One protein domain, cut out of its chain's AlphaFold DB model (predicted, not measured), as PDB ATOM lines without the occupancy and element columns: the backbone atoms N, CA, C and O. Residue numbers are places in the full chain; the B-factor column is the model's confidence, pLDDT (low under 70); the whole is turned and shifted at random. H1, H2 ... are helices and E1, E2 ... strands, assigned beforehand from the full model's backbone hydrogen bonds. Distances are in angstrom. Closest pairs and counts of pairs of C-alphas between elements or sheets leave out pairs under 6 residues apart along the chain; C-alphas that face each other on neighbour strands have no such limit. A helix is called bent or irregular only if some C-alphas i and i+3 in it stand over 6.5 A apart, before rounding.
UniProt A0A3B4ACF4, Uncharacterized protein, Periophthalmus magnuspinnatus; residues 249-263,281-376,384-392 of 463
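AT A GLANCE: This is residues 249 to 263, 281 to 376 and 384 to 392 of the 463 residues of an uncharacterized protein of Periophthalmus magnuspinnatus (UniProt A0A3B4ACF4). A twisted sheet of five strands, E8 E1 E6 E3 E9, stands near the hairpin E4 and E5, with E4 near E3 and E6; the two-stranded pair E2 and E7 is a separate small sheet, with E2 near E4, and H2 stands at the level of the large sheet, beside its strands, and touches E6, E2 and E7. H1 packs by its residues 326 to 330 on the hairpin, and residues 318 to 324 stick out. The 120 printed residues hold, in chain order, E1 E2 E3 E4 E5 H1 E6 H2 E7 E8 E9, two helices and nine strands of mixed class. The large sheet runs E8 E1 E6 E3 E9, antiparallel from E1 to E9. The whole is compact, with a radius of gyration of the C-alphas of 14.5 A and spans of 40 by 37 by 29 A.

HOW THE PARTS SIT: E1, residues 249 to 252, is antiparallel to E6, residues 336 to 343, with N 250 and O 338 3.0 A apart. E6 bends by 67 degrees at residue 340. Its other neighbour is E3, residues 281 to 287, antiparallel, with N 285 and O 339 at 2.8 A. E3 is antiparallel to the edge strand E9, residues 386 to 391, with N 284 and O 388 at 3.0 A. E8, residues 367 to 369, is the other edge strand and meets E1 only at a point, C-alphas 368 and 250 facing each other at 4.5 A. E2, residues 257 to 260, is antiparallel to E7, residues 360 to 363, with N 259 and O 361 at 2.9 A. H2, residues 348 to 355, is at the level of the large sheet, height 0.1 A; its closest C-alphas to E6 are Leu 349 and Val 341, 6.0 A, and to E7 Ala 352 and Val 360, 6.0 A. E4, residues 293 to 299, and E5, residues 304 to 309, form a hairpin, with N 298 and O 305 at 2.8 A. E4 is near E2, E3 and E6. H1, residues 319 to 330, comes closest to E4 at C-alphas Val 329 and Asn 293, 6.0 A. In H2 every O i to N i+4 pair is within hydrogen-bond range, in H1 6 of 8.

IN THESE COORDINATES: E1 begins at C-alpha 249 (43.171, 10.015, -48.114). E3 is 20.5 A long, E6 19.6 A, E4 17.3 A, H1 16.8 A, E5 and E9 16.7 A each. E2, E7, E1, H2 and E8 measure 10.1, 10.0, 9.8, 9.9 and 6.4 A. H2 is irregular, but only just: C-alphas 352 and 355 are 6.6 A apart. E9 ends at C-alpha 391 (38.750, -9.967, -55.622).

THE WHOLE: The farthest C-alphas, Glu 320 and Ser 375, are 43.8 A apart. Residues 264 to 280 and 377 to 383 are not printed; the gaps are 18.8 A and 12.5 A between C-alphas. Of the links printed whole, none is long. Mean pLDDT of the printed part is 76.2; residues under 70 include 311 to 324, 372 to 376 and 384 to 392.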
ATOM      1  N   SER A 249      43.954  10.280 -49.322       91.69
ATOM      2  CA  SER A 249      43.171  10.015 -48.114       91.69
ATOM      3  C   SER A 249      42.356  11.218 -47.654       91.69
ATOM      4  O   SER A 249      42.717  12.362 -47.934       91.69
ATOM      5  N   ALA A 250      41.255  10.958 -46.950       91.62
ATOM      6  CA  ALA A 250      40.390  11.992 -46.395       91.62
ATOM      7  C   ALA A 250      39.797  11.586 -45.049       91.62
ATOM      8  O   ALA A 250      39.539  10.405 -44.791       91.62
ATOM      9  N   ILE A 251      39.529  12.593 -44.221       90.38
ATOM     10  CA  ILE A 251      38.795  12.425 -42.968       90.38
ATOM     11  C   ILE A 251      37.300  12.550 -43.252       90.38
ATOM     12  O   ILE A 251      36.851  13.501 -43.891       90.38
ATOM     13  N   PHE A 252      36.541  11.591 -42.737       90.38
ATOM     14  CA  PHE A 252      35.090  11.546 -42.796       90.38
ATOM     15  C   PHE A 252      34.511  11.792 -41.405       90.38
ATOM     16  O   PHE A 252      34.957  11.215 -40.407       90.38
ATOM     17  N   GLN A 253      33.498  12.649 -41.356       90.38
ATOM     18  CA  GLN A 253      32.626  12.818 -40.201       90.38
ATOM     19  C   GLN A 253      31.340  12.007 -40.417       90.38
ATOM     20  O   GLN A 253      31.018  11.696 -41.562       90.38
ATOM     21  N   PRO A 254      30.557  11.708 -39.364       87.81
ATOM     22  CA  PRO A 254      29.290  10.984 -39.509       87.81
ATOM     23  C   PRO A 254      28.321  11.592 -40.537       87.81
ATOM     24  O   PRO A 254      27.563  10.873 -41.177       87.81
ATOM     25  N   SER A 255      28.352  12.914 -40.719       88.31
ATOM     26  CA  SER A 255      27.543  13.634 -41.709       88.31
ATOM     27  C   SER A 255      28.127  13.627 -43.125       88.31
ATOM     28  O   SER A 255      27.485  14.133 -44.042       88.31
ATOM     29  N   THR A 256      29.348  13.125 -43.305       90.50
ATOM     30  CA  THR A 256      30.059  13.146 -44.583       90.50
ATOM     31  C   THR A 256      29.778  11.868 -45.362       90.50
ATOM     32  O   THR A 256      30.031  10.762 -44.881       90.50
ATOM     33  N   SER A 257      29.321  12.003 -46.604       89.50
ATOM     34  CA  SER A 257      29.145  10.878 -47.521       89.50
ATOM     35  C   SER A 257      29.622  11.236 -48.920       89.50
ATOM     36  O   SER A 257      29.381  12.345 -49.395       89.50
ATOM     37  N   LEU A 258      30.245  10.274 -49.593       90.56
ATOM     38  CA  LEU A 258      30.691  10.399 -50.974       90.56
ATOM     39  C   LEU A 258      29.885   9.425 -51.829       90.56
ATOM     40  O   LEU A 258      29.905   8.220 -51.580       90.56
ATOM     41  N   LEU A 259      29.186   9.956 -52.827       90.12
ATOM     42  CA  LEU A 259      28.451   9.184 -53.818       90.12
ATOM     43  C   LEU A 259      29.164   9.296 -55.165       90.12
ATOM     44  O   LEU A 259      29.438  10.400 -55.624       90.12
ATOM     45  N   PHE A 260      29.452   8.154 -55.786       89.25
ATOM     46  CA  PHE A 260      29.963   8.085 -57.152       89.25
ATOM     47  C   PHE A 260      28.888   7.469 -58.046       89.25
ATOM     48  O   PHE A 260      28.509   6.312 -57.854       89.25
ATOM     49  N   SER A 261      28.402   8.239 -59.012       87.44
ATOM     50  CA  SER A 261      27.376   7.821 -59.961       87.44
ATOM     51  C   SER A 261      28.027   7.207 -61.195       87.44
ATOM     52  O   SER A 261      28.553   7.903 -62.061       87.44
ATOM     53  N   LEU A 262      27.976   5.881 -61.284       79.50
ATOM     54  CA  LEU A 262      28.310   5.142 -62.497       79.50
ATOM     55  C   LEU A 262      27.267   5.465 -63.572       79.50
ATOM     56  O   LEU A 262      26.162   4.931 -63.550       79.50
ATOM     57  N   SER A 263      27.600   6.387 -64.470       68.19
ATOM     58  CA  SER A 263      26.795   6.626 -65.667       68.19
ATOM     59  C   SER A 263      27.205   5.574 -66.692       68.19
ATOM     60  O   SER A 263      28.354   5.599 -67.128       68.19
ATOM     61  N   ASN A 281      37.028  -6.043 -58.232       73.94
ATOM     62  CA  ASN A 281      38.215  -5.760 -57.435       73.94
ATOM     63  C   ASN A 281      38.005  -4.474 -56.640       73.94
ATOM     64  O   ASN A 281      37.998  -3.378 -57.197       73.94
ATOM     65  N   MET A 282      37.863  -4.602 -55.329       81.38
ATOM     66  CA  MET A 282      37.714  -3.463 -54.429       81.38
ATOM     67  C   MET A 282      38.880  -3.425 -53.452       81.38
ATOM     68  O   MET A 282      39.219  -4.437 -52.839       81.38
ATOM     69  N   SER A 283      39.484  -2.252 -53.296       85.94
ATOM     70  CA  SER A 283      40.549  -2.037 -52.322       85.94
ATOM     71  C   SER A 283      40.375  -0.700 -51.626       85.94
ATOM     72  O   SER A 283      40.088   0.300 -52.278       85.94
ATOM     73  N   LEU A 284      40.555  -0.677 -50.313       88.44
ATOM     74  CA  LEU A 284      40.595   0.549 -49.524       88.44
ATOM     75  C   LEU A 284      41.396   0.312 -48.250       88.44
ATOM     76  O   LEU A 284      41.472  -0.813 -47.748       88.44
ATOM     77  N   SER A 285      41.934   1.388 -47.706       88.31
ATOM     78  CA  SER A 285      42.552   1.426 -46.389       88.31
ATOM     79  C   SER A 285      41.719   2.322 -45.479       88.31
ATOM     80  O   SER A 285      41.138   3.313 -45.927       88.31
ATOM     81  N   PHE A 286      41.603   1.965 -44.203       87.25
ATOM     82  CA  PHE A 286      40.805   2.739 -43.257       87.25
ATOM     83  C   PHE A 286      41.404   2.764 -41.851       87.25
ATOM     84  O   PHE A 286      42.151   1.870 -41.445       87.25
ATOM     85  N   ARG A 287      41.011   3.789 -41.091       86.44
ATOM     86  CA  ARG A 287      41.297   3.957 -39.660       86.44
ATOM     87  C   ARG A 287      40.054   4.512 -38.965       86.44
ATOM     88  O   ARG A 287      39.574   5.582 -39.329       86.44
ATOM     89  N   THR A 288      39.505   3.782 -37.995       85.06
ATOM     90  CA  THR A 288      38.318   4.199 -37.226       85.06
ATOM     91  C   THR A 288      38.313   3.565 -35.838       85.06
ATOM     92  O   THR A 288      38.750   2.428 -35.666       85.06
ATOM     93  N   SER A 289      37.786   4.282 -34.847       81.75
ATOM     94  CA  SER A 289      37.547   3.783 -33.486       81.75
ATOM     95  C   SER A 289      36.126   3.224 -33.292       81.75
ATOM     96  O   SER A 289      35.858   2.504 -32.321       81.75
ATOM     97  N   HIS A 290      35.223   3.500 -34.237       79.44
ATOM     98  CA  HIS A 290      33.795   3.217 -34.143       79.44
ATOM     99  C   HIS A 290      33.421   1.899 -34.846       79.44
ATOM    100  O   HIS A 290      33.989   1.522 -35.871       79.44
ATOM    101  N   SER A 291      32.432   1.190 -34.300       77.88
ATOM    102  CA  SER A 291      31.848  -0.014 -34.907       77.88
ATOM    103  C   SER A 291      30.457  -0.301 -34.319       77.88
ATOM    104  O   SER A 291      30.287  -0.083 -33.116       77.88
ATOM    105  N   PRO A 292      29.510  -0.892 -35.071       79.69
ATOM    106  CA  PRO A 292      29.623  -1.259 -36.478       79.69
ATOM    107  C   PRO A 292      29.534  -0.042 -37.404       79.69
ATOM    108  O   PRO A 292      28.809   0.895 -37.093       79.69
ATOM    109  N   ASN A 293      30.249  -0.080 -38.531       80.69
ATOM    110  CA  ASN A 293      30.286   1.002 -39.521       80.69
ATOM    111  C   ASN A 293      30.294   0.458 -40.947       80.69
ATOM    112  O   ASN A 293      30.867  -0.602 -41.201       80.69
ATOM    113  N   MET A 294      29.698   1.207 -41.875       84.12
ATOM    114  CA  MET A 294      29.727   0.920 -43.308       84.12
ATOM    115  C   MET A 294      30.846   1.726 -43.975       84.12
ATOM    116  O   MET A 294      30.923   2.934 -43.778       84.12
ATOM    117  N   LEU A 295      31.714   1.053 -44.734       85.31
ATOM    118  CA  LEU A 295      32.868   1.664 -45.407       85.31
ATOM    119  C   LEU A 295      32.609   1.939 -46.887       85.31
ATOM    120  O   LEU A 295      33.012   2.973 -47.407       85.31
ATOM    121  N   LEU A 296      31.957   0.998 -47.568       86.00
ATOM    122  CA  LEU A 296      31.626   1.098 -48.985       86.00
ATOM    123  C   LEU A 296      30.303   0.383 -49.234       86.00
ATOM    124  O   LEU A 296      30.074  -0.710 -48.711       86.00
ATOM    125  N   TYR A 297      29.457   0.993 -50.052       86.12
ATOM    126  CA  TYR A 297      28.222   0.400 -50.534       86.12
ATOM    127  C   TYR A 297      28.146   0.598 -52.043       86.12
ATOM    128  O   TYR A 297      28.192   1.728 -52.522       86.12
ATOM    129  N   VAL A 298      28.054  -0.504 -52.778       83.88
ATOM    130  CA  VAL A 298      27.889  -0.524 -54.230       83.88
ATOM    131  C   VAL A 298      26.541  -1.155 -54.522       83.88
ATOM    132  O   VAL A 298      26.229  -2.229 -54.007       83.88
ATOM    133  N   ALA A 299      25.730  -0.484 -55.326       80.88
ATOM    134  CA  ALA A 299      24.388  -0.921 -55.663       80.88
ATOM    135  C   ALA A 299      24.170  -0.854 -57.173       80.88
ATOM    136  O   ALA A 299      24.552   0.116 -57.820       80.88
ATOM    137  N   SER A 300      23.519  -1.880 -57.702       74.38
ATOM    138  CA  SER A 300      22.963  -1.964 -59.048       74.38
ATOM    139  C   SER A 300      21.521  -2.472 -58.938       74.38
ATOM    140  O   SER A 300      21.112  -2.979 -57.892       74.38
ATOM    141  N   TYR A 301      20.740  -2.397 -60.016       70.00
ATOM    142  CA  TYR A 301      19.336  -2.826 -60.031       70.00
ATOM    143  C   TYR A 301      19.122  -4.258 -59.515       70.00
ATOM    144  O   TYR A 301      18.088  -4.551 -58.915       70.00
ATOM    145  N   ARG A 302      20.093  -5.157 -59.729       67.19
ATOM    146  CA  ARG A 302      19.983  -6.581 -59.359       67.19
ATOM    147  C   ARG A 302      20.943  -7.033 -58.259       67.19
ATOM    148  O   ARG A 302      20.710  -8.080 -57.663       67.19
ATOM    149  N   GLN A 303      22.009  -6.286 -57.978       73.38
ATOM    150  CA  GLN A 303      23.099  -6.731 -57.103       73.38
ATOM    151  C   GLN A 303      23.573  -5.602 -56.193       73.38
ATOM    152  O   GLN A 303      23.578  -4.441 -56.584       73.38
ATOM    153  N   HIS A 304      23.941  -5.949 -54.962       74.88
ATOM    154  CA  HIS A 304      24.376  -4.988 -53.953       74.88
ATOM    155  C   HIS A 304      25.530  -5.582 -53.148       74.88
ATOM    156  O   HIS A 304      25.475  -6.746 -52.744       74.88
ATOM    157  N   ILE A 305      26.552  -4.774 -52.885       78.62
ATOM    158  CA  ILE A 305      27.744  -5.137 -52.120       78.62
ATOM    159  C   ILE A 305      27.920  -4.098 -51.019       78.62
ATOM    160  O   ILE A 305      27.965  -2.903 -51.288       78.62
ATOM    161  N   ALA A 306      28.039  -4.556 -49.775       79.81
ATOM    162  CA  ALA A 306      28.288  -3.700 -48.621       79.81
ATOM    163  C   ALA A 306      29.527  -4.194 -47.866       79.81
ATOM    164  O   ALA A 306      29.597  -5.359 -47.471       79.81
ATOM    165  N   LEU A 307      30.489  -3.301 -47.643       81.25
ATOM    166  CA  LEU A 307      31.659  -3.529 -46.800       81.25
ATOM    167  C   LEU A 307      31.428  -2.895 -45.432       81.25
ATOM    168  O   LEU A 307      31.236  -1.683 -45.325       81.25
ATOM    169  N   LEU A 308      31.448  -3.722 -44.385       81.12
ATOM    170  CA  LEU A 308      31.112  -3.324 -43.019       81.12
ATOM    171  C   LEU A 308      32.154  -3.820 -42.024       81.12
ATOM    172  O   LEU A 308      32.627  -4.952 -42.114       81.12
ATOM    173  N   ILE A 309      32.431  -2.995 -41.020       77.62
ATOM    174  CA  ILE A 309      33.195  -3.379 -39.835       77.62
ATOM    175  C   ILE A 309      32.199  -3.728 -38.738       77.62
ATOM    176  O   ILE A 309      31.301  -2.940 -38.447       77.62
ATOM    177  N   ASN A 310      32.380  -4.872 -38.082       75.38
ATOM    178  CA  ASN A 310      31.610  -5.251 -36.903       75.38
ATOM    179  C   ASN A 310      32.560  -5.790 -35.819       75.38
ATOM    180  O   ASN A 310      33.288  -6.744 -36.075       75.38
ATOM    181  N   LYS A 311      32.561  -5.190 -34.617       65.25
ATOM    182  CA  LYS A 311      33.353  -5.677 -33.467       65.25
ATOM    183  C   LYS A 311      32.737  -6.911 -32.793       65.25
ATOM    184  O   LYS A 311      33.396  -7.529 -31.966       65.25
ATOM    185  N   GLN A 312      31.492  -7.275 -33.111       52.50
ATOM    186  CA  GLN A 312      30.805  -8.411 -32.493       52.50
ATOM    187  C   GLN A 312      30.562  -9.527 -33.513       52.50
ATOM    188  O   GLN A 312      30.186  -9.266 -34.654       52.50
ATOM    189  N   GLY A 313      30.816 -10.765 -33.080       50.06
ATOM    190  CA  GLY A 313      30.877 -11.972 -33.902       50.06
ATOM    191  C   GLY A 313      29.713 -12.190 -34.875       50.06
ATOM    192  O   GLY A 313      28.618 -11.648 -34.735       50.06
ATOM    193  N   LYS A 314      30.006 -13.017 -35.882       42.19
ATOM    194  CA  LYS A 314      29.163 -13.406 -37.022       42.19
ATOM    195  C   LYS A 314      27.687 -13.586 -36.618       42.19
ATOM    196  O   LYS A 314      27.324 -14.594 -36.023       42.19
ATOM    197  N   ARG A 315      26.831 -12.614 -36.960       46.78
ATOM    198  CA  ARG A 315      25.365 -12.721 -36.848       46.78
ATOM    199  C   ARG A 315      24.775 -13.028 -38.220       46.78
ATOM    200  O   ARG A 315      24.961 -12.258 -39.158       46.78
ATOM    201  N   THR A 316      24.066 -14.142 -38.336       40.72
ATOM    202  CA  THR A 316      23.274 -14.507 -39.515       40.72
ATOM    203  C   THR A 316      21.968 -13.709 -39.492       40.72
ATOM    204  O   THR A 316      21.111 -13.938 -38.644       40.72
ATOM    205  N   LEU A 317      21.832 -12.733 -40.390       46.19
ATOM    206  CA  LEU A 317      20.608 -11.948 -40.586       46.19
ATOM    207  C   LEU A 317      19.810 -12.528 -41.765       46.19
ATOM    208  O   LEU A 317      20.398 -12.896 -42.780       46.19
ATOM    209  N   SER A 318      18.479 -12.590 -41.654       46.69
ATOM    210  CA  SER A 318      17.596 -12.908 -42.788       46.69
ATOM    211  C   SER A 318      17.615 -11.780 -43.831       46.69
ATOM    212  O   SER A 318      17.826 -10.616 -43.488       46.69
ATOM    213  N   THR A 319      17.376 -12.094 -45.106       50.97
ATOM    214  CA  THR A 319      17.496 -11.166 -46.254       50.97
ATOM    215  C   THR A 319      16.694  -9.865 -46.113       50.97
ATOM    216  O   THR A 319      17.171  -8.807 -46.521       50.97
ATOM    217  N   GLU A 320      15.519  -9.899 -45.483       53.44
ATOM    218  CA  GLU A 320      14.692  -8.707 -45.229       53.44
ATOM    219  C   GLU A 320      15.240  -7.835 -44.082       53.44
ATOM    220  O   GLU A 320      15.240  -6.602 -44.150       53.44
ATOM    221  N   ASN A 321      15.817  -8.471 -43.058       59.16
ATOM    222  CA  ASN A 321      16.461  -7.791 -41.934       59.16
ATOM    223  C   ASN A 321      17.818  -7.184 -42.318       59.16
ATOM    224  O   ASN A 321      18.237  -6.199 -41.714       59.16
ATOM    225  N   VAL A 322      18.480  -7.717 -43.348       63.44
ATOM    226  CA  VAL A 322      19.753  -7.202 -43.870       63.44
ATOM    227  C   VAL A 322      19.610  -5.774 -44.413       63.44
ATOM    228  O   VAL A 322      20.431  -4.923 -44.080       63.44
ATOM    229  N   ARG A 323      18.548  -5.455 -45.172       65.94
ATOM    230  CA  ARG A 323      18.328  -4.082 -45.683       65.94
ATOM    231  C   ARG A 323      18.059  -3.076 -44.566       65.94
ATOM    232  O   ARG A 323      18.655  -2.003 -44.564       65.94
ATOM    233  N   LYS A 324      17.201  -3.425 -43.599       68.88
ATOM    234  CA  LYS A 324      16.930  -2.573 -42.424       68.88
ATOM    235  C   LYS A 324      18.189  -2.375 -41.577       68.88
ATOM    236  O   LYS A 324      18.449  -1.266 -41.122       68.88
ATOM    237  N   TYR A 325      18.994  -3.424 -41.418       71.69
ATOM    238  CA  TYR A 325      20.282  -3.352 -40.733       71.69
ATOM    239  C   TYR A 325      21.269  -2.435 -41.468       71.69
ATOM    240  O   TYR A 325      21.869  -1.572 -40.836       71.69
ATOM    241  N   PHE A 326      21.398  -2.547 -42.794       72.31
ATOM    242  CA  PHE A 326      22.252  -1.647 -43.576       72.31
ATOM    243  C   PHE A 326      21.783  -0.197 -43.513       72.31
ATOM    244  O   PHE A 326      22.613   0.676 -43.294       72.31
ATOM    245  N   ALA A 327      20.478   0.063 -43.608       74.12
ATOM    246  CA  ALA A 327      19.933   1.410 -43.440       74.12
ATOM    247  C   ALA A 327      20.245   1.986 -42.045       74.12
ATOM    248  O   ALA A 327      20.636   3.144 -41.929       74.12
ATOM    249  N   ALA A 328      20.141   1.165 -40.994       77.00
ATOM    250  CA  ALA A 328      20.455   1.564 -39.622       77.00
ATOM    251  C   ALA A 328      21.959   1.774 -39.361       77.00
ATOM    252  O   ALA A 328      22.323   2.561 -38.490       77.00
ATOM    253  N   VAL A 329      22.844   1.067 -40.073       78.75
ATOM    254  CA  VAL A 329      24.297   1.288 -39.981       78.75
ATOM    255  C   VAL A 329      24.714   2.490 -40.830       78.75
ATOM    256  O   VAL A 329      25.524   3.294 -40.377       78.75
ATOM    257  N   ALA A 330      24.133   2.661 -42.018       77.50
ATOM    258  CA  ALA A 330      24.382   3.806 -42.889       77.50
ATOM    259  C   ALA A 330      23.953   5.132 -42.240       77.50
ATOM    260  O   ALA A 330      24.664   6.124 -42.369       77.50
ATOM    261  N   SER A 331      22.847   5.146 -41.483       80.12
ATOM    262  CA  SER A 331      22.365   6.352 -40.793       80.12
ATOM    263  C   SER A 331      23.271   6.838 -39.658       80.12
ATOM    264  O   SER A 331      23.164   7.992 -39.252       80.12
ATOM    265  N   ARG A 332      24.171   5.988 -39.147       83.69
ATOM    266  CA  ARG A 332      25.172   6.385 -38.143       83.69
ATOM    267  C   ARG A 332      26.360   7.124 -38.754       83.69
ATOM    268  O   ARG A 332      27.066   7.808 -38.020       83.69
ATOM    269  N   GLY A 333      26.557   6.990 -40.067       84.12
ATOM    270  CA  GLY A 333      27.684   7.571 -40.785       84.12
ATOM    271  C   GLY A 333      29.026   6.929 -40.437       84.12
ATOM    272  O   GLY A 333      29.175   6.215 -39.446       84.12
ATOM    273  N   PHE A 334      30.032   7.184 -41.270       87.25
ATOM    274  CA  PHE A 334      31.400   6.759 -40.996       87.25
ATOM    275  C   PHE A 334      32.179   7.908 -40.352       87.25
ATOM    276  O   PHE A 334      32.201   9.022 -40.863       87.25
ATOM    277  N   SER A 335      32.846   7.627 -39.232       88.19
ATOM    278  CA  SER A 335      33.785   8.556 -38.606       88.19
ATOM    279  C   SER A 335      35.167   7.932 -38.546       88.19
ATOM    280  O   SER A 335      35.357   6.869 -37.943       88.19
ATOM    281  N   GLY A 336      36.132   8.584 -39.179       88.50
ATOM    282  CA  GLY A 336      37.495   8.093 -39.278       88.50
ATOM    283  C   GLY A 336      38.159   8.569 -40.555       88.50
ATOM    284  O   GLY A 336      37.770   9.580 -41.136       88.50
ATOM    285  N   CYS A 337      39.159   7.826 -41.005       89.31
ATOM    286  CA  CYS A 337      39.847   8.107 -42.248       89.31
ATOM    287  C   CYS A 337      39.734   6.957 -43.239       89.31
ATOM    288  O   CYS A 337      39.852   5.794 -42.847       89.31
ATOM    289  N   LEU A 338      39.549   7.305 -44.512       90.94
ATOM    290  CA  LEU A 338      39.646   6.396 -45.650       90.94
ATOM    291  C   LEU A 338      40.803   6.831 -46.549       90.94
ATOM    292  O   LEU A 338      40.974   8.023 -46.813       90.94
ATOM    293  N   SER A 339      41.573   5.867 -47.043       91.31
ATOM    294  CA  SER A 339      42.643   6.072 -48.015       91.31
ATOM    295  C   SER A 339      42.620   5.009 -49.110       91.31
ATOM    296  O   SER A 339      42.017   3.946 -48.959       91.31
ATOM    297  N   ALA A 340      43.242   5.326 -50.248       89.44
ATOM    298  CA  ALA A 340      43.430   4.409 -51.373       89.44
ATOM    299  C   ALA A 340      42.135   3.716 -51.868       89.44
ATOM    300  O   ALA A 340      42.173   2.571 -52.322       89.44
ATOM    301  N   VAL A 341      40.986   4.402 -51.783       89.75
ATOM    302  CA  VAL A 341      39.676   3.840 -52.154       89.75
ATOM    303  C   VAL A 341      39.608   3.612 -53.661       89.75
ATOM    304  O   VAL A 341      39.685   4.560 -54.447       89.75
ATOM    305  N   ARG A 342      39.421   2.351 -54.051       88.44
ATOM    306  CA  ARG A 342      39.284   1.905 -55.434       88.44
ATOM    307  C   ARG A 342      38.202   0.840 -55.566       88.44
ATOM    308  O   ARG A 342      38.147  -0.104 -54.779       88.44
ATOM    309  N   PHE A 343      37.405   0.967 -56.618       86.00
ATOM    310  CA  PHE A 343      36.468  -0.049 -57.076       86.00
ATOM    311  C   PHE A 343      36.668  -0.257 -58.579       86.00
ATOM    312  O   PHE A 343      36.453   0.663 -59.365       86.00
ATOM    313  N   ASN A 344      37.121  -1.443 -58.976       84.38
ATOM    314  CA  ASN A 344      37.583  -1.751 -60.329       84.38
ATOM    315  C   ASN A 344      38.605  -0.703 -60.811       84.38
ATOM    316  O   ASN A 344      39.667  -0.557 -60.203       84.38
ATOM    317  N   SER A 345      38.275   0.052 -61.860       83.94
ATOM    318  CA  SER A 345      39.118   1.119 -62.420       83.94
ATOM    319  C   SER A 345      38.812   2.513 -61.850       83.94
ATOM    320  O   SER A 345      39.394   3.499 -62.293       83.94
ATOM    321  N   ILE A 346      37.894   2.618 -60.885       86.75
ATOM    322  CA  ILE A 346      37.373   3.891 -60.370       86.75
ATOM    323  C   ILE A 346      38.015   4.208 -59.028       86.75
ATOM    324  O   ILE A 346      38.113   3.355 -58.145       86.75
ATOM    325  N   THR A 347      38.422   5.466 -58.862       90.56
ATOM    326  CA  THR A 347      39.087   5.972 -57.653       90.56
ATOM    327  C   THR A 347      38.271   7.123 -57.058       90.56
ATOM    328  O   THR A 347      38.656   8.290 -57.145       90.56
ATOM    329  N   PRO A 348      37.102   6.827 -56.459       90.25
ATOM    330  CA  PRO A 348      36.079   7.833 -56.166       90.25
ATOM    331  C   PRO A 348      36.564   8.912 -55.191       90.25
ATOM    332  O   PRO A 348      36.254  10.089 -55.354       90.25
ATOM    333  N   LEU A 349      37.393   8.536 -54.212       90.94
ATOM    334  CA  LEU A 349      37.959   9.483 -53.253       90.94
ATOM    335  C   LEU A 349      38.936  10.467 -53.912       90.94
ATOM    336  O   LEU A 349      38.954  11.651 -53.584       90.94
ATOM    337  N   LYS A 350      39.737   9.982 -54.862       91.06
ATOM    338  CA  LYS A 350      40.644  10.822 -55.641       91.06
ATOM    339  C   LYS A 350      39.873  11.735 -56.585       91.06
ATOM    340  O   LYS A 350      40.222  12.908 -56.691       91.06
ATOM    341  N   ALA A 351      38.813  11.216 -57.200       89.25
ATOM    342  CA  ALA A 351      37.952  11.992 -58.075       89.25
ATOM    343  C   ALA A 351      37.292  13.176 -57.341       89.25
ATOM    344  O   ALA A 351      37.313  14.302 -57.838       89.25
ATOM    345  N   ALA A 352      36.814  12.938 -56.113       89.69
ATOM    346  CA  ALA A 352      36.226  13.962 -55.248       89.69
ATOM    347  C   ALA A 352      37.203  15.078 -54.858       89.69
ATOM    348  O   ALA A 352      36.826  16.243 -54.804       89.69
ATOM    349  N   LEU A 353      38.446  14.714 -54.536       88.06
ATOM    350  CA  LEU A 353      39.416  15.645 -53.958       88.06
ATOM    351  C   LEU A 353      40.255  16.395 -54.997       88.06
ATOM    352  O   LEU A 353      40.776  17.459 -54.678       88.06
ATOM    353  N   MET A 354      40.452  15.826 -56.191       82.69
ATOM    354  CA  MET A 354      41.501  16.286 -57.113       82.69
ATOM    355  C   MET A 354      41.014  16.611 -58.526       82.69
ATOM    356  O   MET A 354      41.627  17.452 -59.176       82.69
ATOM    357  N   THR A 355      39.982  15.938 -59.045       73.19
ATOM    358  CA  THR A 355      39.618  16.047 -60.473       73.19
ATOM    359  C   THR A 355      38.269  16.707 -60.733       73.19
ATOM    360  O   THR A 355      37.919  16.859 -61.898       73.19
ATOM    361  N   SER A 356      37.534  17.116 -59.689       72.12
ATOM    362  CA  SER A 356      36.195  17.724 -59.798       72.12
ATOM    363  C   SER A 356      35.292  16.967 -60.779       72.12
ATOM    364  O   SER A 356      34.698  17.552 -61.682       72.12
ATOM    365  N   ASP A 357      35.262  15.641 -60.641       80.50
ATOM    366  CA  ASP A 357      34.518  14.758 -61.537       80.50
ATOM    367  C   ASP A 357      32.999  14.968 -61.348       80.50
ATOM    368  O   ASP A 357      32.519  14.849 -60.217       80.50
ATOM    369  N   PRO A 358      32.226  15.268 -62.412       82.06
ATOM    370  CA  PRO A 358      30.781  15.486 -62.309       82.06
ATOM    371  C   PRO A 358      30.008  14.241 -61.851       82.06
ATOM    372  O   PRO A 358      28.874  14.369 -61.390       82.06
ATOM    373  N   ALA A 359      30.597  13.045 -61.948       86.19
ATOM    374  CA  ALA A 359      30.011  11.816 -61.424       86.19
ATOM    375  C   ALA A 359      30.050  11.738 -59.885       86.19
ATOM    376  O   ALA A 359      29.451  10.832 -59.304       86.19
ATOM    377  N   VAL A 360      30.754  12.655 -59.211       89.19
ATOM    378  CA  VAL A 360      30.936  12.640 -57.759       89.19
ATOM    379  C   VAL A 360      30.064  13.682 -57.074       89.19
ATOM    380  O   VAL A 360      30.191  14.880 -57.308       89.19
ATOM    381  N   THR A 361      29.274  13.227 -56.105       89.56
ATOM    382  CA  THR A 361      28.533  14.096 -55.189       89.56
ATOM    383  C   THR A 361      29.065  13.913 -53.772       89.56
ATOM    384  O   THR A 361      29.018  12.816 -53.211       89.56
ATOM    385  N   VAL A 362      29.556  14.998 -53.170       90.19
ATOM    386  CA  VAL A 362      30.010  15.027 -51.774       90.19
ATOM    387  C   VAL A 362      28.955  15.726 -50.924       90.19
ATOM    388  O   VAL A 362      28.570  16.857 -51.210       90.19
ATOM    389  N   SER A 363      28.494  15.057 -49.870       89.44
ATOM    390  CA  SER A 363      27.645  15.647 -48.833       89.44
ATOM    391  C   SER A 363      28.454  15.791 -47.550       89.44
ATOM    392  O   SER A 363      29.148  14.849 -47.167       89.44
ATOM    393  N   GLY A 364      28.369  16.947 -46.890       88.00
ATOM    394  CA  GLY A 364      29.140  17.258 -45.682       88.00
ATOM    395  C   GLY A 364      30.604  17.657 -45.946       88.00
ATOM    396  O   GLY A 364      31.049  17.708 -47.093       88.00
ATOM    397  N   PRO A 365      31.372  17.978 -44.888       86.38
ATOM    398  CA  PRO A 365      32.762  18.401 -45.016       86.38
ATOM    399  C   PRO A 365      33.672  17.208 -45.341       86.38
ATOM    400  O   PRO A 365      33.705  16.223 -44.599       86.38
ATOM    401  N   LEU A 366      34.441  17.313 -46.425       86.56
ATOM    402  CA  LEU A 366      35.462  16.343 -46.821       86.56
ATOM    403  C   LEU A 366      36.807  17.062 -46.928       86.56
ATOM    404  O   LEU A 366      36.956  17.987 -47.723       86.56
ATOM    405  N   VAL A 367      37.782  16.646 -46.120       84.62
ATOM    406  CA  VAL A 367      39.096  17.300 -46.049       84.62
ATOM    407  C   VAL A 367      40.193  16.286 -46.342       84.62
ATOM    408  O   VAL A 367      40.207  15.193 -45.768       84.62
ATOM    409  N   HIS A 368      41.114  16.665 -47.232       85.75
ATOM    410  CA  HIS A 368      42.303  15.879 -47.547       85.75
ATOM    411  C   HIS A 368      43.141  15.622 -46.286       85.75
ATOM    412  O   HIS A 368      43.314  16.509 -45.452       85.75
ATOM    413  N   SER A 369      43.682  14.415 -46.153       83.62
ATOM    414  CA  SER A 369      44.478  13.994 -44.998       83.62
ATOM    415  C   SER A 369      45.664  13.123 -45.426       83.62
ATOM    416  O   SER A 369      45.844  12.828 -46.610       83.62
ATOM    417  N   ASN A 370      46.490  12.710 -44.469       76.88
ATOM    418  CA  ASN A 370      47.688  11.889 -44.650       76.88
ATOM    419  C   ASN A 370      47.665  10.648 -43.741       76.88
ATOM    420  O   ASN A 370      48.655  10.296 -43.107       76.88
ATOM    421  N   CYS A 371      46.528   9.962 -43.662       71.19
ATOM    422  CA  CYS A 371      46.267   8.952 -42.629       71.19
ATOM    423  C   CYS A 371      47.222   7.747 -42.610       71.19
ATOM    424  O   CYS A 371      47.258   7.024 -41.615       71.19
ATOM    425  N   ALA A 372      47.991   7.545 -43.684       59.06
ATOM    426  CA  ALA A 372      49.031   6.526 -43.802       59.06
ATOM    427  C   ALA A 372      50.401   6.953 -43.227       59.06
ATOM    428  O   ALA A 372      51.214   6.092 -42.897       59.06
ATOM    429  N   SER A 373      50.676   8.253 -43.064       53.12
ATOM    430  CA  SER A 373      51.871   8.722 -42.353       53.12
ATOM    431  C   SER A 373      51.573   8.772 -40.860       53.12
ATOM    432  O   SER A 373      50.888   9.670 -40.374       53.12
ATOM    433  N   ALA A 374      52.072   7.780 -40.127       45.50
ATOM    434  CA  ALA A 374      52.068   7.782 -38.674       45.50
ATOM    435  C   ALA A 374      52.949   8.928 -38.144       45.50
ATOM    436  O   ALA A 374      54.130   8.756 -37.868       45.50
ATOM    437  N   SER A 375      52.367  10.110 -38.001       39.16
ATOM    438  CA  SER A 375      52.909  11.187 -37.174       39.16
ATOM    439  C   SER A 375      51.773  11.927 -36.471       39.16
ATOM    440  O   SER A 375      51.672  13.148 -36.509       39.16
ATOM    441  N   SER A 376      50.894  11.182 -35.791       36.88
ATOM    442  CA  SER A 376      50.083  11.769 -34.723       36.88
ATOM    443  C   SER A 376      50.886  11.722 -33.425       36.88
ATOM    444  O   SER A 376      51.209  10.637 -32.944       36.88
ATOM    445  N   THR A 384      45.452   0.880 -35.332       45.88
ATOM    446  CA  THR A 384      45.940   0.072 -36.450       45.88
ATOM    447  C   THR A 384      45.304   0.513 -37.770       45.88
ATOM    448  O   THR A 384      44.082   0.523 -37.912       45.88
ATOM    449  N   THR A 385      46.129   0.855 -38.761       46.09
ATOM    450  CA  THR A 385      45.696   1.029 -40.157       46.09
ATOM    451  C   THR A 385      45.393  -0.342 -40.759       46.09
ATOM    452  O   THR A 385      46.234  -1.239 -40.702       46.09
ATOM    453  N   HIS A 386      44.209  -0.516 -41.346       57.19
ATOM    454  CA  HIS A 386      43.812  -1.767 -41.996       57.19
ATOM    455  C   HIS A 386      43.652  -1.559 -43.503       57.19
ATOM    456  O   HIS A 386      42.896  -0.686 -43.921       57.19
ATOM    457  N   SER A 387      44.326  -2.384 -44.308       52.28
ATOM    458  CA  SER A 387      44.157  -2.453 -45.764       52.28
ATOM    459  C   SER A 387      43.299  -3.660 -46.136       52.28
ATOM    460  O   SER A 387      43.624  -4.788 -45.755       52.28
ATOM    461  N   LEU A 388      42.229  -3.451 -46.898       57.47
ATOM    462  CA  LEU A 388      41.367  -4.515 -47.404       57.47
ATOM    463  C   LEU A 388      41.461  -4.563 -48.932       57.47
ATOM    464  O   LEU A 388      41.326  -3.533 -49.585       57.47
ATOM    465  N   SER A 389      41.647  -5.757 -49.498       48.94
ATOM    466  CA  SER A 389      41.541  -6.014 -50.938       48.94
ATOM    467  C   SER A 389      40.680  -7.256 -51.141       48.94
ATOM    468  O   SER A 389      40.991  -8.311 -50.591       48.94
ATOM    469  N   VAL A 390      39.590  -7.137 -51.898       59.31
ATOM    470  CA  VAL A 390      38.677  -8.249 -52.197       59.31
ATOM    471  C   VAL A 390      38.581  -8.399 -53.709       59.31
ATOM    472  O   VAL A 390      38.235  -7.446 -54.403       59.31
ATOM    473  N   THR A 391      38.868  -9.603 -54.205       45.56
ATOM    474  CA  THR A 391      38.750  -9.967 -55.622       45.56
ATOM    475  C   THR A 391      37.785 -11.141 -55.740       45.56
ATOM    476  O   THR A 391      38.051 -12.216 -55.198       45.56
ATOM    477  N   ARG A 392      36.642 -10.949 -56.410       46.09
ATOM    478  CA  ARG A 392      35.693 -12.037 -56.694       46.09
ATOM    479  C   ARG A 392      35.974 -12.634 -58.069       46.09
ATOM    480  O   ARG A 392      35.672 -12.013 -59.078       46.09
TER     481      ARG A 392